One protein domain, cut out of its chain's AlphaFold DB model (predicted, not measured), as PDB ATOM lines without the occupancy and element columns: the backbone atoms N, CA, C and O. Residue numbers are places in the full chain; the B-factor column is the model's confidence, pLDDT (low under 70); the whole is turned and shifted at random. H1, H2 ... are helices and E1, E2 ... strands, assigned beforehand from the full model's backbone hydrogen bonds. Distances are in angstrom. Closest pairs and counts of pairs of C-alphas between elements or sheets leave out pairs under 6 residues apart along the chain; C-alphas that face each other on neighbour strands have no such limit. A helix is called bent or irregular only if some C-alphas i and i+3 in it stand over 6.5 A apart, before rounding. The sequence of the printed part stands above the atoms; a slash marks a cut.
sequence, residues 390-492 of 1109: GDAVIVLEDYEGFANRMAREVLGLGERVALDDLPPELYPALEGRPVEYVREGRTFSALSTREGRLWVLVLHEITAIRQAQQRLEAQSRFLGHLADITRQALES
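AT A GLANCE: This is residues 390 to 492 of the 1109 residues of the protein "Sensor histidine kinase ResE" of Calidithermus terrae (UniProt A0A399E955). A compact head with one long straight arm: a six-stranded sheet, curled like part of a barrel, has the short helices H1 and H2 on one face, and residues 468 to 491 of H3 stick out alone and make the length. The 103 printed residues run E1 E2 H1 E3 H2 E4 E5 E6 H3, class mixed; the antiparallel sheet has the order E3 E2 E1 E6 E5 E4. The whole is extended, radius of gyration of the C-alphas 20.3 A, spanning 69 by 27 by 20 A.

IN THESE COORDINATES: Find C-alpha 392 at (-18.731, 18.848, 95.422), where E1 begins, residues 392 to 397, 17.0 A long. Next come E2, residues 400 to 403, H1, 405 to 411, E3, 416 to 418, H2, 424 to 430, and E4, 435 to 439. E5, residues 442 to 451, runs 28.4 A; E6, 454 to 461, 22.7 A. H3, residues 463 to 491, runs 42.8 A to C-alpha 491 at (-27.183, -32.734, 77.574).

HOW THE PARTS SIT: Look in the hairpin E1 and E2 for N 395 and O 402, 2.9 A; from E2 to E3, N 401 and O 417, 2.8 A; from E1 to E6, N 396 and O 455, 2.8 A. E4 E5 E6 form a meander, each strand the antiparallel neighbour of the one before: N 437 and O 444 are 2.8 A apart, N 445 and O 460 2.7 A. H1 and H2 are on the same face of the sheet, which gives two layers, helices on one face of a sheet. The closest C-alphas of H1 and E1 are Ala 407 and Ala 392, 3.9 A; of H2 and E5, Ala 429 and Leu 447, 5.1 A. H3 only grazes the sheet with residues 463 to 467. In H1 every O i to N i+4 pair is within hydrogen-bond range, in H3 24 of 25, in irregular H2, where C-alphas 425 and 428 are 7.0 A apart, 1 of 3, beside 3 of 4 O i to N i+3 pairs.

THE WHOLE: The farthest C-alphas, Arg 416 and Ser 492, are 69.6 A apart. The printed part has no cut and its links are tight. Mean pLDDT of the printed part is 83.3; residue 490 is under 70.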
ATOM      1  N   GLY A 390     -21.443  17.479 101.773       77.69
ATOM      2  CA  GLY A 390     -20.392  16.476 101.568       77.69
ATOM      3  C   GLY A 390     -20.072  16.194 100.095       77.69
ATOM      4  O   GLY A 390     -19.035  15.601  99.814       77.69
ATOM      5  N   ASP A 391     -20.932  16.641  99.176       88.12
ATOM      6  CA  ASP A 391     -20.728  16.556  97.729       88.12
ATOM      7  C   ASP A 391     -20.112  17.850  97.184       88.12
ATOM      8  O   ASP A 391     -20.386  18.956  97.666       88.12
ATOM      9  N   ALA A 392     -19.294  17.713  96.141       89.81
ATOM     10  CA  ALA A 392     -18.731  18.848  95.422       89.81
ATOM     11  C   ALA A 392     -19.798  19.440  94.492       89.81
ATOM     12  O   ALA A 392     -20.242  18.771  93.562       89.81
ATOM     13  N   VAL A 393     -20.205  20.688  94.741       90.50
ATOM     14  CA  VAL A 393     -21.256  21.391  93.990       90.50
ATOM     15  C   VAL A 393     -20.697  22.664  93.367       90.50
ATOM     16  O   VAL A 393     -20.064  23.478  94.041       90.50
ATOM     17  N   ILE A 394     -20.974  22.847  92.079       90.69
ATOM     18  CA  ILE A 394     -20.599  24.023  91.297       90.69
ATOM     19  C   ILE A 394     -21.858  24.551  90.623       90.69
ATOM     20  O   ILE A 394     -22.574  23.792  89.972       90.69
ATOM     21  N   VAL A 395     -22.128  25.844  90.768       88.88
ATOM     22  CA  VAL A 395     -23.262  26.514  90.128       88.88
ATOM     23  C   VAL A 395     -22.710  27.558  89.167       88.88
ATOM     24  O   VAL A 395     -22.064  28.493  89.626       88.88
ATOM     25  N   LEU A 396     -22.964  27.413  87.867       88.25
ATOM     26  CA  LEU A 396     -22.560  28.351  86.815       88.25
ATOM     27  C   LEU A 396     -23.786  29.048  86.217       88.25
ATOM     28  O   LEU A 396     -24.734  28.376  85.824       88.25
ATOM     29  N   GLU A 397     -23.755  30.371  86.097       85.75
ATOM     30  CA  GLU A 397     -24.679  31.160  85.282       85.75
ATOM     31  C   GLU A 397     -23.941  31.609  84.014       85.75
ATOM     32  O   GLU A 397     -22.982  32.377  84.071       85.75
ATOM     33  N   ASP A 398     -24.361  31.095  82.859       81.00
ATOM     34  CA  ASP A 398     -23.660  31.259  81.579       81.00
ATOM     35  C   ASP A 398     -22.199  30.745  81.607       81.00
ATOM     36  O   ASP A 398     -21.972  29.571  81.310       81.00
ATOM     37  N   TYR A 399     -21.223  31.595  81.960       80.88
ATOM     38  CA  TYR A 399     -19.780  31.283  81.962       80.88
ATOM     39  C   TYR A 399     -19.087  31.488  83.311       80.88
ATOM     40  O   TYR A 399     -17.926  31.106  83.446       80.88
ATOM     41  N   GLU A 400     -19.765  32.071  84.297       85.56
ATOM     42  CA  GLU A 400     -19.204  32.344  85.620       85.56
ATOM     43  C   GLU A 400     -20.139  31.830  86.708       85.56
ATOM     44  O   GLU A 400     -21.349  31.718  86.533       85.56
ATOM     45  N   GLY A 401     -19.583  31.512  87.864       88.00
ATOM     46  CA  GLY A 401     -20.355  30.951  88.950       88.00
ATOM     47  C   GLY A 401     -19.563  30.808  90.230       88.00
ATOM     48  O   GLY A 401     -18.551  31.481  90.435       88.00
ATOM     49  N   PHE A 402     -20.032  29.926  91.105       88.62
ATOM     50  CA  PHE A 402     -19.373  29.640  92.371       88.62
ATOM     51  C   PHE A 402     -19.265  28.140  92.628       88.62
ATOM     52  O   PHE A 402     -20.104  27.346  92.196       88.62
ATOM     53  N   ALA A 403     -18.226  27.763  93.366       89.00
ATOM     54  CA  ALA A 403     -18.011  26.409  93.853       89.00
ATOM     55  C   ALA A 403     -18.094  26.387  95.378       89.00
ATOM     56  O   ALA A 403     -17.513  27.241  96.057       89.00
ATOM     57  N   ASN A 404     -18.796  25.390  95.917       89.56
ATOM     58  CA  ASN A 404     -18.827  25.160  97.356       89.56
ATOM     59  C   ASN A 404     -17.471  24.642  97.865       89.56
ATOM     60  O   ASN A 404     -16.604  24.228  97.089       89.56
ATOM     61  N   ARG A 405     -17.277  24.629  99.187       87.81
ATOM     62  CA  ARG A 405     -16.053  24.128  99.829       87.81
ATOM     63  C   ARG A 405     -15.565  22.790  99.271       87.81
ATOM     64  O   ARG A 405     -14.389  22.684  98.939       87.81
ATOM     65  N   MET A 406     -16.447  21.801  99.152       87.69
ATOM     66  CA  MET A 406     -16.063  20.468  98.689       87.69
ATOM     67  C   MET A 406     -15.595  20.478  97.224       87.69
ATOM     68  O   MET A 406     -14.595  19.845  96.898       87.69
ATOM     69  N   ALA A 407     -16.245  21.240  96.338       87.75
ATOM     70  CA  ALA A 407     -15.798  21.395  94.952       87.75
ATOM     71  C   ALA A 407     -14.436  22.093  94.857       87.75
ATOM     72  O   ALA A 407     -13.594  21.680  94.059       87.75
ATOM     73  N   ARG A 408     -14.179  23.089  95.711       90.25
ATOM     74  CA  ARG A 408     -12.864  23.742  95.806       90.25
ATOM     75  C   ARG A 408     -11.773  22.761  96.239       90.25
ATOM     76  O   ARG A 408     -10.711  22.735  95.627       90.25
ATOM     77  N   GLU A 409     -12.050  21.918  97.234       86.81
ATOM     78  CA  GLU A 409     -11.111  20.900  97.730       86.81
ATOM     79  C   GLU A 409     -10.852  19.784  96.697       86.81
ATOM     80  O   GLU A 409      -9.702  19.423  96.460       86.81
ATOM     81  N   VAL A 410     -11.897  19.256  96.048       86.44
ATOM     82  CA  VAL A 410     -11.789  18.128  95.101       86.44
ATOM     83  C   VAL A 410     -11.194  18.551  93.757       86.44
ATOM     84  O   VAL A 410     -10.408  17.808  93.166       86.44
ATOM     85  N   LEU A 411     -11.575  19.724  93.247       86.06
ATOM     86  CA  LEU A 411     -11.192  20.169  91.905       86.06
ATOM     87  C   LEU A 411     -10.037  21.177  91.907       86.06
ATOM     88  O   LEU A 411      -9.357  21.294  90.886       86.06
ATOM     89  N   GLY A 412      -9.740  21.816  93.043       83.50
ATOM     90  CA  GLY A 412      -8.713  22.857  93.163       83.50
ATOM     91  C   GLY A 412      -9.186  24.236  92.694       83.50
ATOM     92  O   GLY A 412      -8.384  25.010  92.182       83.50
ATOM     93  N   LEU A 413     -10.486  24.519  92.816       86.50
ATOM     94  CA  LEU A 413     -11.131  25.727  92.291       86.50
ATOM     95  C   LEU A 413     -11.171  26.875  93.314       86.50
ATOM     96  O   LEU A 413     -11.080  26.656  94.524       86.50
ATOM     97  N   GLY A 414     -11.349  28.105  92.823       83.12
ATOM     98  CA  GLY A 414     -11.623  29.292  93.641       83.12
ATOM     99  C   GLY A 414     -13.088  29.400  94.093       83.12
ATOM    100  O   GLY A 414     -13.929  28.579  93.744       83.12
ATOM    101  N   GLU A 415     -13.411  30.426  94.892       78.00
ATOM    102  CA  GLU A 415     -14.800  30.718  95.297       78.00
ATOM    103  C   GLU A 415     -15.661  31.159  94.110       78.00
ATOM    104  O   GLU A 415     -16.797  30.710  93.982       78.00
ATOM    105  N   ARG A 416     -15.091  31.972  93.214       85.75
ATOM    106  CA  ARG A 416     -15.633  32.211  91.877       85.75
ATOM    107  C   ARG A 416     -14.965  31.272  90.888       85.75
ATOM    108  O   ARG A 416     -13.753  31.077  90.963       85.75
ATOM    109  N   VAL A 417     -15.765  30.716  89.993       87.25
ATOM    110  CA  VAL A 417     -15.342  29.716  89.012       87.25
ATOM    111  C   VAL A 417     -15.860  30.134  87.649       87.25
ATOM    112  O   VAL A 417     -17.054  30.397  87.506       87.25
ATOM    113  N   ALA A 418     -14.979  30.197  86.663       87.56
ATOM    114  CA  ALA A 418     -15.357  30.289  85.265       87.56
ATOM    115  C   ALA A 418     -15.479  28.886  84.656       87.56
ATOM    116  O   ALA A 418     -14.884  27.923  85.139       87.56
ATOM    117  N   LEU A 419     -16.230  28.761  83.561       84.81
ATOM    118  CA  LEU A 419     -16.365  27.496  82.831       84.81
ATOM    119  C   LEU A 419     -14.997  26.907  82.425       84.81
ATOM    120  O   LEU A 419     -14.802  25.694  82.499       84.81
ATOM    121  N   ASP A 420     -14.048  27.774  82.063       85.62
ATOM    122  CA  ASP A 420     -12.692  27.398  81.645       85.62
ATOM    123  C   ASP A 420     -11.826  26.853  82.798       85.62
ATOM    124  O   ASP A 420     -10.835  26.167  82.546       85.62
ATOM    125  N   ASP A 421     -12.205  27.101  84.057       86.94
ATOM    126  CA  ASP A 421     -11.501  26.567  85.230       86.94
ATOM    127  C   ASP A 421     -11.850  25.090  85.489       86.94
ATOM    128  O   ASP A 421     -11.153  24.399  86.240       86.94
ATOM    129  N   LEU A 422     -12.938  24.581  84.893       87.56
ATOM    130  CA  LEU A 422     -13.358  23.193  85.065       87.56
ATOM    131  C   LEU A 422     -12.498  22.233  84.225       87.56
ATOM    132  O   LEU A 422     -12.249  22.503  83.048       87.56
ATOM    133  N   PRO A 423     -12.114  21.064  84.777       88.25
ATOM    134  CA  PRO A 423     -11.448  20.016  84.012       88.25
ATOM    135  C   PRO A 423     -12.248  19.636  82.750       88.25
ATOM    136  O   PRO A 423     -13.456  19.389  82.863       88.25
ATOM    137  N   PRO A 424     -11.611  19.531  81.566       87.25
ATOM    138  CA  PRO A 424     -12.291  19.193  80.313       87.25
ATOM    139  C   PRO A 424     -13.061  17.869  80.368       87.25
ATOM    140  O   PRO A 424     -14.055  17.684  79.665       87.25
ATOM    141  N   GLU A 425     -12.635  16.943  81.229       87.69
ATOM    142  CA  GLU A 425     -13.294  15.660  81.464       87.69
ATOM    143  C   GLU A 425     -14.717  15.821  82.019       87.69
ATOM    144  O   GLU A 425     -15.539  14.927  81.842       87.69
ATOM    145  N   LEU A 426     -15.035  16.950  82.661       88.88
ATOM    146  CA  LEU A 426     -16.358  17.236  83.221       88.88
ATOM    147  C   LEU A 426     -17.300  17.938  82.232       88.88
ATOM    148  O   LEU A 426     -18.497  18.034  82.504       88.88
ATOM    149  N   TYR A 427     -16.822  18.390  81.069       88.56
ATOM    150  CA  TYR A 427     -17.665  19.085  80.085       88.56
ATOM    151  C   TYR A 427     -18.844  18.238  79.577       88.56
ATOM    152  O   TYR A 427     -19.951  18.768  79.494       88.56
ATOM    153  N   PRO A 428     -18.707  16.920  79.331       86.50
ATOM    154  CA  PRO A 428     -19.862  16.104  78.965       86.50
ATOM    155  C   PRO A 428     -20.900  15.996  80.099       86.50
ATOM    156  O   PRO A 428     -22.087  15.829  79.816       86.50
ATOM    157  N   ALA A 429     -20.484  16.143  81.367       86.19
ATOM    158  CA  ALA A 429     -21.406  16.198  82.503       86.19
ATOM    159  C   ALA A 429     -22.251  17.464  82.490       86.19
ATOM    160  O   ALA A 429     -23.435  17.397  82.823       86.19
ATOM    161  N   LEU A 430     -21.686  18.584  82.029       83.19
ATOM    162  CA  LEU A 430     -22.442  19.804  81.749       83.19
ATOM    163  C   LEU A 430     -23.448  19.592  80.617       83.19
ATOM    164  O   LEU A 430     -24.543  20.108  80.686       83.19
ATOM    165  N   GLU A 431     -23.186  18.742  79.629       81.75
ATOM    166  CA  GLU A 431     -24.177  18.410  78.586       81.75
ATOM    167  C   GLU A 431     -25.284  17.438  79.059       81.75
ATOM    168  O   GLU A 431     -26.067  16.926  78.253       81.75
ATOM    169  N   GLY A 432     -25.359  17.165  80.366       77.94
ATOM    170  CA  GLY A 432     -26.344  16.277  80.987       77.94
ATOM    171  C   GLY A 432     -26.015  14.786  80.862       77.94
ATOM    172  O   GLY A 432     -26.871  13.947  81.144       77.94
ATOM    173  N   ARG A 433     -24.798  14.425  80.435       83.00
ATOM    174  CA  ARG A 433     -24.353  13.025  80.385       83.00
ATOM    175  C   ARG A 433     -23.601  12.689  81.668       83.00
ATOM    176  O   ARG A 433     -22.574  13.305  81.901       83.00
ATOM    177  N   PRO A 434     -24.030  11.718  82.487       82.44
ATOM    178  CA  PRO A 434     -23.265  11.352  83.675       82.44
ATOM    179  C   PRO A 434     -21.848  10.913  83.282       82.44
ATOM    180  O   PRO A 434     -21.682  10.042  82.425       82.44
ATOM    181  N   VAL A 435     -20.835  11.521  83.901       89.75
ATOM    182  CA  VAL A 435     -19.416  11.206  83.672       89.75
ATOM    183  C   VAL A 435     -18.797  10.691  84.958       89.75
ATOM    184  O   VAL A 435     -19.095  11.182  86.043       89.75
ATOM    185  N   GLU A 436     -17.907   9.710  84.845       89.81
ATOM    186  CA  GLU A 436     -17.050   9.326  85.959       89.81
ATOM    187  C   GLU A 436     -15.725  10.073  85.888       89.81
ATOM    188  O   GLU A 436     -15.007  10.012  84.892       89.81
ATOM    189  N   TYR A 437     -15.402  10.761  86.973       88.88
ATOM    190  CA  TYR A 437     -14.175  11.515  87.132       88.88
ATOM    191  C   TYR A 437     -13.318  10.854  88.203       88.88
ATOM    192  O   TYR A 437     -13.756  10.667  89.339       88.88
ATOM    193  N   VAL A 438     -12.094  10.471  87.844       87.50
ATOM    194  CA  VAL A 438     -11.163   9.812  88.762       87.50
ATOM    195  C   VAL A 438     -10.040  10.773  89.104       87.50
ATOM    196  O   VAL A 438      -9.327  11.242  88.218       87.50
ATOM    197  N   ARG A 439      -9.846  11.026  90.398       84.38
ATOM    198  CA  ARG A 439      -8.756  11.865  90.901       84.38
ATOM    199  C   ARG A 439      -8.221  11.287  92.203       84.38
ATOM    200  O   ARG A 439      -8.994  10.916  93.080       84.38
ATOM    201  N   GLU A 440      -6.898  11.154  92.287       82.81
ATOM    202  CA  GLU A 440      -6.182  10.661  93.480       82.81
ATOM    203  C   GLU A 440      -6.727   9.333  94.055       82.81
ATOM    204  O   GLU A 440      -6.756   9.114  95.262       82.81
ATOM    205  N   GLY A 441      -7.178   8.419  93.186       80.12
ATOM    206  CA  GLY A 441      -7.700   7.107  93.593       80.12
ATOM    207  C   GLY A 441      -9.160   7.098  94.070       80.12
ATOM    208  O   GLY A 441      -9.677   6.028  94.391       80.12
ATOM    209  N   ARG A 442      -9.845   8.248  94.064       86.19
ATOM    210  CA  ARG A 442     -11.292   8.371  94.306       86.19
ATOM    211  C   ARG A 442     -12.031   8.483  92.975       86.19
ATOM    212  O   ARG A 442     -11.543   9.115  92.039       86.19
ATOM    213  N   THR A 443     -13.191   7.839  92.880       87.19
ATOM    214  CA  THR A 443     -14.064   7.886  91.697       87.19
ATOM    215  C   THR A 443     -15.306   8.691  92.033       87.19
ATOM    216  O   THR A 443     -16.032   8.333  92.959       87.19
ATOM    217  N   PHE A 444     -15.566   9.747  91.273       89.94
ATOM    218  CA  PHE A 444     -16.730  10.611  91.417       89.94
ATOM    219  C   PHE A 444     -17.667  10.426  90.226       89.94
ATOM    220  O   PHE A 444     -17.216  10.372  89.086       89.94
ATOM    221  N   SER A 445     -18.967  10.354  90.481       90.50
ATOM    222  CA  SER A 445     -19.998  10.507  89.464       90.50
ATOM    223  C   SER A 445     -20.363  11.982  89.378       90.50
ATOM    224  O   SER A 445     -20.858  12.559  90.345       90.50
ATOM    225  N   ALA A 446     -20.069  12.589  88.237       90.56
ATOM    226  CA  ALA A 446     -20.407  13.961  87.925       90.56
ATOM    227  C   ALA A 446     -21.693  13.994  87.098       90.56
ATOM    228  O   ALA A 446     -21.782  13.365  86.039       90.56
ATOM    229  N   LEU A 447     -22.678  14.755  87.560       89.69
ATOM    230  CA  LEU A 447     -23.904  15.020  86.823       89.69
ATOM    231  C   LEU A 447     -24.269  16.487  86.987       89.69
ATOM    232  O   LEU A 447     -24.200  17.024  88.093       89.69
ATOM    233  N   SER A 448     -24.674  17.126  85.894       88.19
ATOM    234  CA  SER A 448     -25.282  18.445  85.982       88.19
ATOM    235  C   SER A 448     -26.791  18.384  85.807       88.19
ATOM    236  O   SER A 448     -27.329  17.545  85.079       88.19
ATOM    237  N   THR A 449     -27.470  19.309  86.472       85.56
ATOM    238  CA  THR A 449     -28.835  19.694  86.136       85.56
ATOM    239  C   THR A 449     -28.838  21.139  85.664       85.56
ATOM    240  O   THR A 449     -28.029  21.955  86.112       85.56
ATOM    241  N   ARG A 450     -29.741  21.458  84.739       81.81
ATOM    242  CA  ARG A 450     -29.892  22.807  84.206       81.81
ATOM    243  C   ARG A 450     -31.257  23.354  84.573       81.81
ATOM    244  O   ARG A 450     -32.278  22.778  84.199       81.81
ATOM    245  N   GLU A 451     -31.265  24.502  85.230       75.12
ATOM    246  CA  GLU A 451     -32.479  25.224  85.593       75.12
ATOM    247  C   GLU A 451     -32.391  26.645  85.018       75.12
ATOM    248  O   GLU A 451     -31.725  27.538  85.539       75.12
ATOM    249  N   GLY A 452     -32.990  26.837  83.840       81.44
ATOM    250  CA  GLY A 452     -32.864  28.079  83.075       81.44
ATOM    251  C   GLY A 452     -31.433  28.333  82.574       81.44
ATOM    252  O   GLY A 452     -30.918  27.593  81.725       81.44
ATOM    253  N   ARG A 453     -30.810  29.416  83.058       79.31
ATOM    254  CA  ARG A 453     -29.415  29.800  82.752       79.31
ATOM    255  C   ARG A 453     -28.388  29.204  83.716       79.31
ATOM    256  O   ARG A 453     -27.195  29.327  83.462       79.31
ATOM    257  N   LEU A 454     -28.852  28.552  84.782       83.31
ATOM    258  CA  LEU A 454     -27.996  27.974  85.808       83.31
ATOM    259  C   LEU A 454     -27.680  26.515  85.486       83.31
ATOM    260  O   LEU A 454     -28.584  25.706  85.267       83.31
ATOM    261  N   TRP A 455     -26.398  26.182  85.504       86.88
ATOM    262  CA  TRP A 455     -25.884  24.821  85.517       86.88
ATOM    263  C   TRP A 455     -25.457  24.480  86.934       86.88
ATOM    264  O   TRP A 455     -24.595  25.151  87.489       86.88
ATOM    265  N   VAL A 456     -26.029  23.430  87.511       89.12
ATOM    266  CA  VAL A 456     -25.613  22.906  88.812       89.12
ATOM    267  C   VAL A 456     -24.918  21.579  88.571       89.12
ATOM    268  O   VAL A 456     -25.583  20.578  88.314       89.12
ATOM    269  N   LEU A 457     -23.590  21.577  88.612       90.25
ATOM    270  CA  LEU A 457     -22.758  20.385  88.502       90.25
ATOM    271  C   LEU A 457     -22.492  19.823  89.900       90.25
ATOM    272  O   LEU A 457     -21.946  20.513  90.759       90.25
ATOM    273  N   VAL A 458     -22.855  18.562  90.111       90.62
ATOM    274  CA  VAL A 458     -22.648  17.838  91.368       90.62
ATOM    275  C   VAL A 458     -21.722  16.658  91.115       90.62
ATOM    276  O   VAL A 458     -21.949  15.877  90.190       90.62
ATOM    277  N   LEU A 459     -20.685  16.520  91.938       91.56
ATOM    278  CA  LEU A 459     -19.773  15.384  91.952       91.56
ATOM    279  C   LEU A 459     -19.992  14.592  93.242       91.56
ATOM    280  O   LEU A 459     -19.662  15.062  94.332       91.56
ATOM    281  N   HIS A 460     -20.514  13.377  93.094       90.56
ATOM    282  CA  HIS A 460     -20.762  12.446  94.190       90.56
ATOM    283  C   HIS A 460     -19.719  11.328  94.196       90.56
ATOM    284  O   HIS A 460     -19.451  10.724  93.158       90.56
ATOM    285  N   GLU A 461     -19.123  11.007  95.340       87.75
ATOM    286  CA  GLU A 461     -18.116   9.944  95.400       87.75
ATOM    287  C   GLU A 461     -18.743   8.537  95.366       87.75
ATOM    288  O   GLU A 461     -19.528   8.164  96.231       87.75
ATOM    289  N   ILE A 462     -18.327   7.709  94.405       87.00
ATOM    290  CA  ILE A 462     -18.848   6.351  94.164       87.00
ATOM    291  C   ILE A 462     -17.780   5.248  94.267       87.00
ATOM    292  O   ILE A 462     -18.017   4.104  93.868       87.00
ATOM    293  N   THR A 463     -16.605   5.559  94.820       84.81
ATOM    294  CA  THR A 463     -15.444   4.652  94.903       84.81
ATOM    295  C   THR A 463     -15.803   3.265  95.460       84.81
ATOM    296  O   THR A 463     -15.465   2.240  94.863       84.81
ATOM    297  N   ALA A 464     -16.537   3.208  96.576       77.81
ATOM    298  CA  ALA A 464     -16.912   1.948  97.227       77.81
ATOM    299  C   ALA A 464     -17.901   1.111  96.392       77.81
ATOM    300  O   ALA A 464     -17.787  -0.115  96.330       77.81
ATOM    301  N   ILE A 465     -18.845   1.775  95.718       77.50
ATOM    302  CA  ILE A 465     -19.870   1.133  94.884       77.50
ATOM    303  C   ILE A 465     -19.210   0.454  93.680       77.50
ATOM    304  O   ILE A 465     -19.459  -0.725  93.417       77.50
ATOM    305  N   ARG A 466     -18.293   1.154  93.001       79.31
ATOM    306  CA  ARG A 466     -17.552   0.608  91.854       79.31
ATOM    307  C   ARG A 466     -16.738  -0.635  92.214       79.31
ATOM    308  O   ARG A 466     -16.761  -1.616  91.469       79.31
ATOM    309  N   GLN A 467     -16.073  -0.635  93.369       75.94
ATOM    310  CA  GLN A 467     -15.309  -1.796  93.838       75.94
ATOM    311  C   GLN A 467     -16.198  -3.006  94.162       75.94
ATOM    312  O   GLN A 467     -15.816  -4.144  93.885       75.94
ATOM    313  N   ALA A 468     -17.381  -2.787  94.740       70.75
ATOM    314  CA  ALA A 468     -18.323  -3.864  95.039       70.75
ATOM    315  C   ALA A 468     -18.896  -4.496  93.757       70.75
ATOM    316  O   ALA A 468     -18.951  -5.723  93.643       70.75
ATOM    317  N   GLN A 469     -19.252  -3.671  92.771       75.44
ATOM    318  CA  GLN A 469     -19.826  -4.126  91.505       75.44
ATOM    319  C   GLN A 469     -18.851  -5.008  90.706       75.44
ATOM    320  O   GLN A 469     -19.231  -6.082  90.242       75.44
ATOM    321  N   GLN A 470     -17.571  -4.627  90.642       73.38
ATOM    322  CA  GLN A 470     -16.538  -5.431  89.974       73.38
ATOM    323  C   GLN A 470     -16.383  -6.838  90.581       73.38
ATOM    324  O   GLN A 470     -16.174  -7.809  89.849       73.38
ATOM    325  N   ARG A 471     -16.514  -6.981  91.911       73.50
ATOM    326  CA  ARG A 471     -16.464  -8.296  92.579       73.50
ATOM    327  C   ARG A 471     -17.672  -9.160  92.216       73.50
ATOM    328  O   ARG A 471     -17.505 -10.344  91.925       73.50
ATOM    329  N   LEU A 472     -18.866  -8.569  92.195       73.19
ATOM    330  CA  LEU A 472     -20.104  -9.271  91.852       73.19
ATOM    331  C   LEU A 472     -20.101  -9.755  90.392       73.19
ATOM    332  O   LEU A 472     -20.468 -10.896  90.115       73.19
ATOM    333  N   GLU A 473     -19.623  -8.928  89.461       72.75
ATOM    334  CA  GLU A 473     -19.500  -9.283  88.039       72.75
ATOM    335  C   GLU A 473     -18.513 -10.436  87.800       72.75
ATOM    336  O   GLU A 473     -18.732 -11.278  86.924       72.75
ATOM    337  N   ALA A 474     -17.422 -10.508  88.569       70.81
ATOM    338  CA  ALA A 474     -16.487 -11.631  88.509       70.81
ATOM    339  C   ALA A 474     -17.121 -12.938  89.024       70.81
ATOM    340  O   ALA A 474     -16.972 -13.986  88.396       70.81
ATOM    341  N   GLN A 475     -17.876 -12.872  90.125       78.38
ATOM    342  CA  GLN A 475     -18.564 -14.032  90.699       78.38
ATOM    343  C   GLN A 475     -19.700 -14.545  89.798       78.38
ATOM    344  O   GLN A 475     -19.836 -15.753  89.604       78.38
ATOM    345  N   SER A 476     -20.471 -13.636  89.197       74.88
ATOM    346  CA  SER A 476     -21.545 -13.971  88.252       74.88
ATOM    347  C   SER A 476     -21.008 -14.679  87.002       74.88
ATOM    348  O   SER A 476     -21.530 -15.723  86.611       74.88
ATOM    349  N   ARG A 477     -19.895 -14.190  86.429       77.94
ATOM    350  CA  ARG A 477     -19.234 -14.844  85.282       77.94
ATOM    351  C   ARG A 477     -18.801 -16.278  85.585       77.94
ATOM    352  O   ARG A 477     -19.028 -17.164  84.766       77.94
ATOM    353  N   PHE A 478     -18.224 -16.524  86.762       82.06
ATOM    354  CA  PHE A 478     -17.817 -17.871  87.172       82.06
ATOM    355  C   PHE A 478     -19.009 -18.834  87.300       82.06
ATOM    356  O   PHE A 478     -18.965 -19.943  86.765       82.06
ATOM    357  N   LEU A 479     -20.089 -18.406  87.964       78.19
ATOM    358  CA  LEU A 479     -21.301 -19.220  88.101       78.19
ATOM    359  C   LEU A 479     -21.967 -19.488  86.747       78.19
ATOM    360  O   LEU A 479     -22.446 -20.598  86.526       78.19
ATOM    361  N   GLY A 480     -21.941 -18.514  85.832       77.31
ATOM    362  CA  GLY A 480     -22.382 -18.697  84.449       77.31
ATOM    363  C   GLY A 480     -21.604 -19.808  83.743       77.31
ATOM    364  O   GLY A 480     -22.207 -20.748  83.232       77.31
ATOM    365  N   HIS A 481     -20.269 -19.771  83.807       80.44
ATOM    366  CA  HIS A 481     -19.431 -20.818  83.216       80.44
ATOM    367  C   HIS A 481     -19.695 -22.198  83.844       80.44
ATOM    368  O   HIS A 481     -19.829 -23.177  83.115       80.44
ATOM    369  N   LEU A 482     -19.831 -22.308  85.172       82.06
ATOM    370  CA  LEU A 482     -20.168 -23.584  85.823       82.06
ATOM    371  C   LEU A 482     -21.549 -24.124  85.423       82.06
ATOM    372  O   LEU A 482     -21.702 -25.332  85.212       82.06
ATOM    373  N   ALA A 483     -22.551 -23.249  85.322       78.06
ATOM    374  CA  ALA A 483     -23.897 -23.615  84.890       78.06
ATOM    375  C   ALA A 483     -23.903 -24.118  83.439       78.06
ATOM    376  O   ALA A 483     -24.605 -25.075  83.117       78.06
ATOM    377  N   ASP A 484     -23.088 -23.524  82.569       78.94
ATOM    378  CA  ASP A 484     -22.950 -23.970  81.183       78.94
ATOM    379  C   ASP A 484     -22.245 -25.329  81.087       78.94
ATOM    380  O   ASP A 484     -22.696 -26.195  80.338       78.94
ATOM    381  N   ILE A 485     -21.198 -25.562  81.891       81.31
ATOM    382  CA  ILE A 485     -20.498 -26.858  81.953       81.31
ATOM    383  C   ILE A 485     -21.444 -27.963  82.421       81.31
ATOM    384  O   ILE A 485     -21.502 -29.031  81.815       81.31
ATOM    385  N   THR A 486     -22.207 -27.712  83.484       74.31
ATOM    386  CA  THR A 486     -23.182 -28.681  84.007       74.31
ATOM    387  C   THR A 486     -24.341 -28.914  83.048       74.31
ATOM    388  O   THR A 486     -24.763 -30.057  82.892       74.31
ATOM    389  N   ARG A 487     -24.834 -27.879  82.359       78.75
ATOM    390  CA  ARG A 487     -25.874 -28.026  81.333       78.75
ATOM    391  C   ARG A 487     -25.390 -28.884  80.164       78.75
ATOM    392  O   ARG A 487     -26.039 -29.874  79.850       78.75
ATOM    393  N   GLN A 488     -24.219 -28.581  79.603       72.75
ATOM    394  CA  GLN A 488     -23.614 -29.369  78.519       72.75
ATOM    395  C   GLN A 488     -23.336 -30.816  78.947       72.75
ATOM    396  O   GLN A 488     -23.556 -31.753  78.181       72.75
ATOM    397  N   ALA A 489     -22.910 -31.014  80.195       70.38
ATOM    398  CA  ALA A 489     -22.744 -32.339  80.774       70.38
ATOM    399  C   ALA A 489     -24.078 -33.106  80.871       70.38
ATOM    400  O   ALA A 489     -24.143 -34.288  80.550       70.38
ATOM    401  N   LEU A 490     -25.163 -32.441  81.274       68.62
ATOM    402  CA  LEU A 490     -26.496 -33.047  81.367       68.62
ATOM    403  C   LEU A 490     -27.150 -33.310  80.003       68.62
ATOM    404  O   LEU A 490     -28.036 -34.160  79.929       68.62
ATOM    405  N   GLU A 491     -26.743 -32.578  78.968       71.50
ATOM    406  CA  GLU A 491     -27.183 -32.734  77.574       71.50
ATOM    407  C   GLU A 491     -26.339 -33.755  76.796       71.50
ATOM    408  O   GLU A 491     -26.677 -34.106  75.665       71.50
ATOM    409  N   SER A 492     -25.243 -34.240  77.386       72.62
ATOM    410  CA  SER A 492     -24.361 -35.205  76.736       72.62
ATOM    411  C   SER A 492     -25.083 -36.546  76.535       72.62
ATOM    412  O   SER A 492     -25.649 -37.082  77.489       72.62
TER     413      SER A 492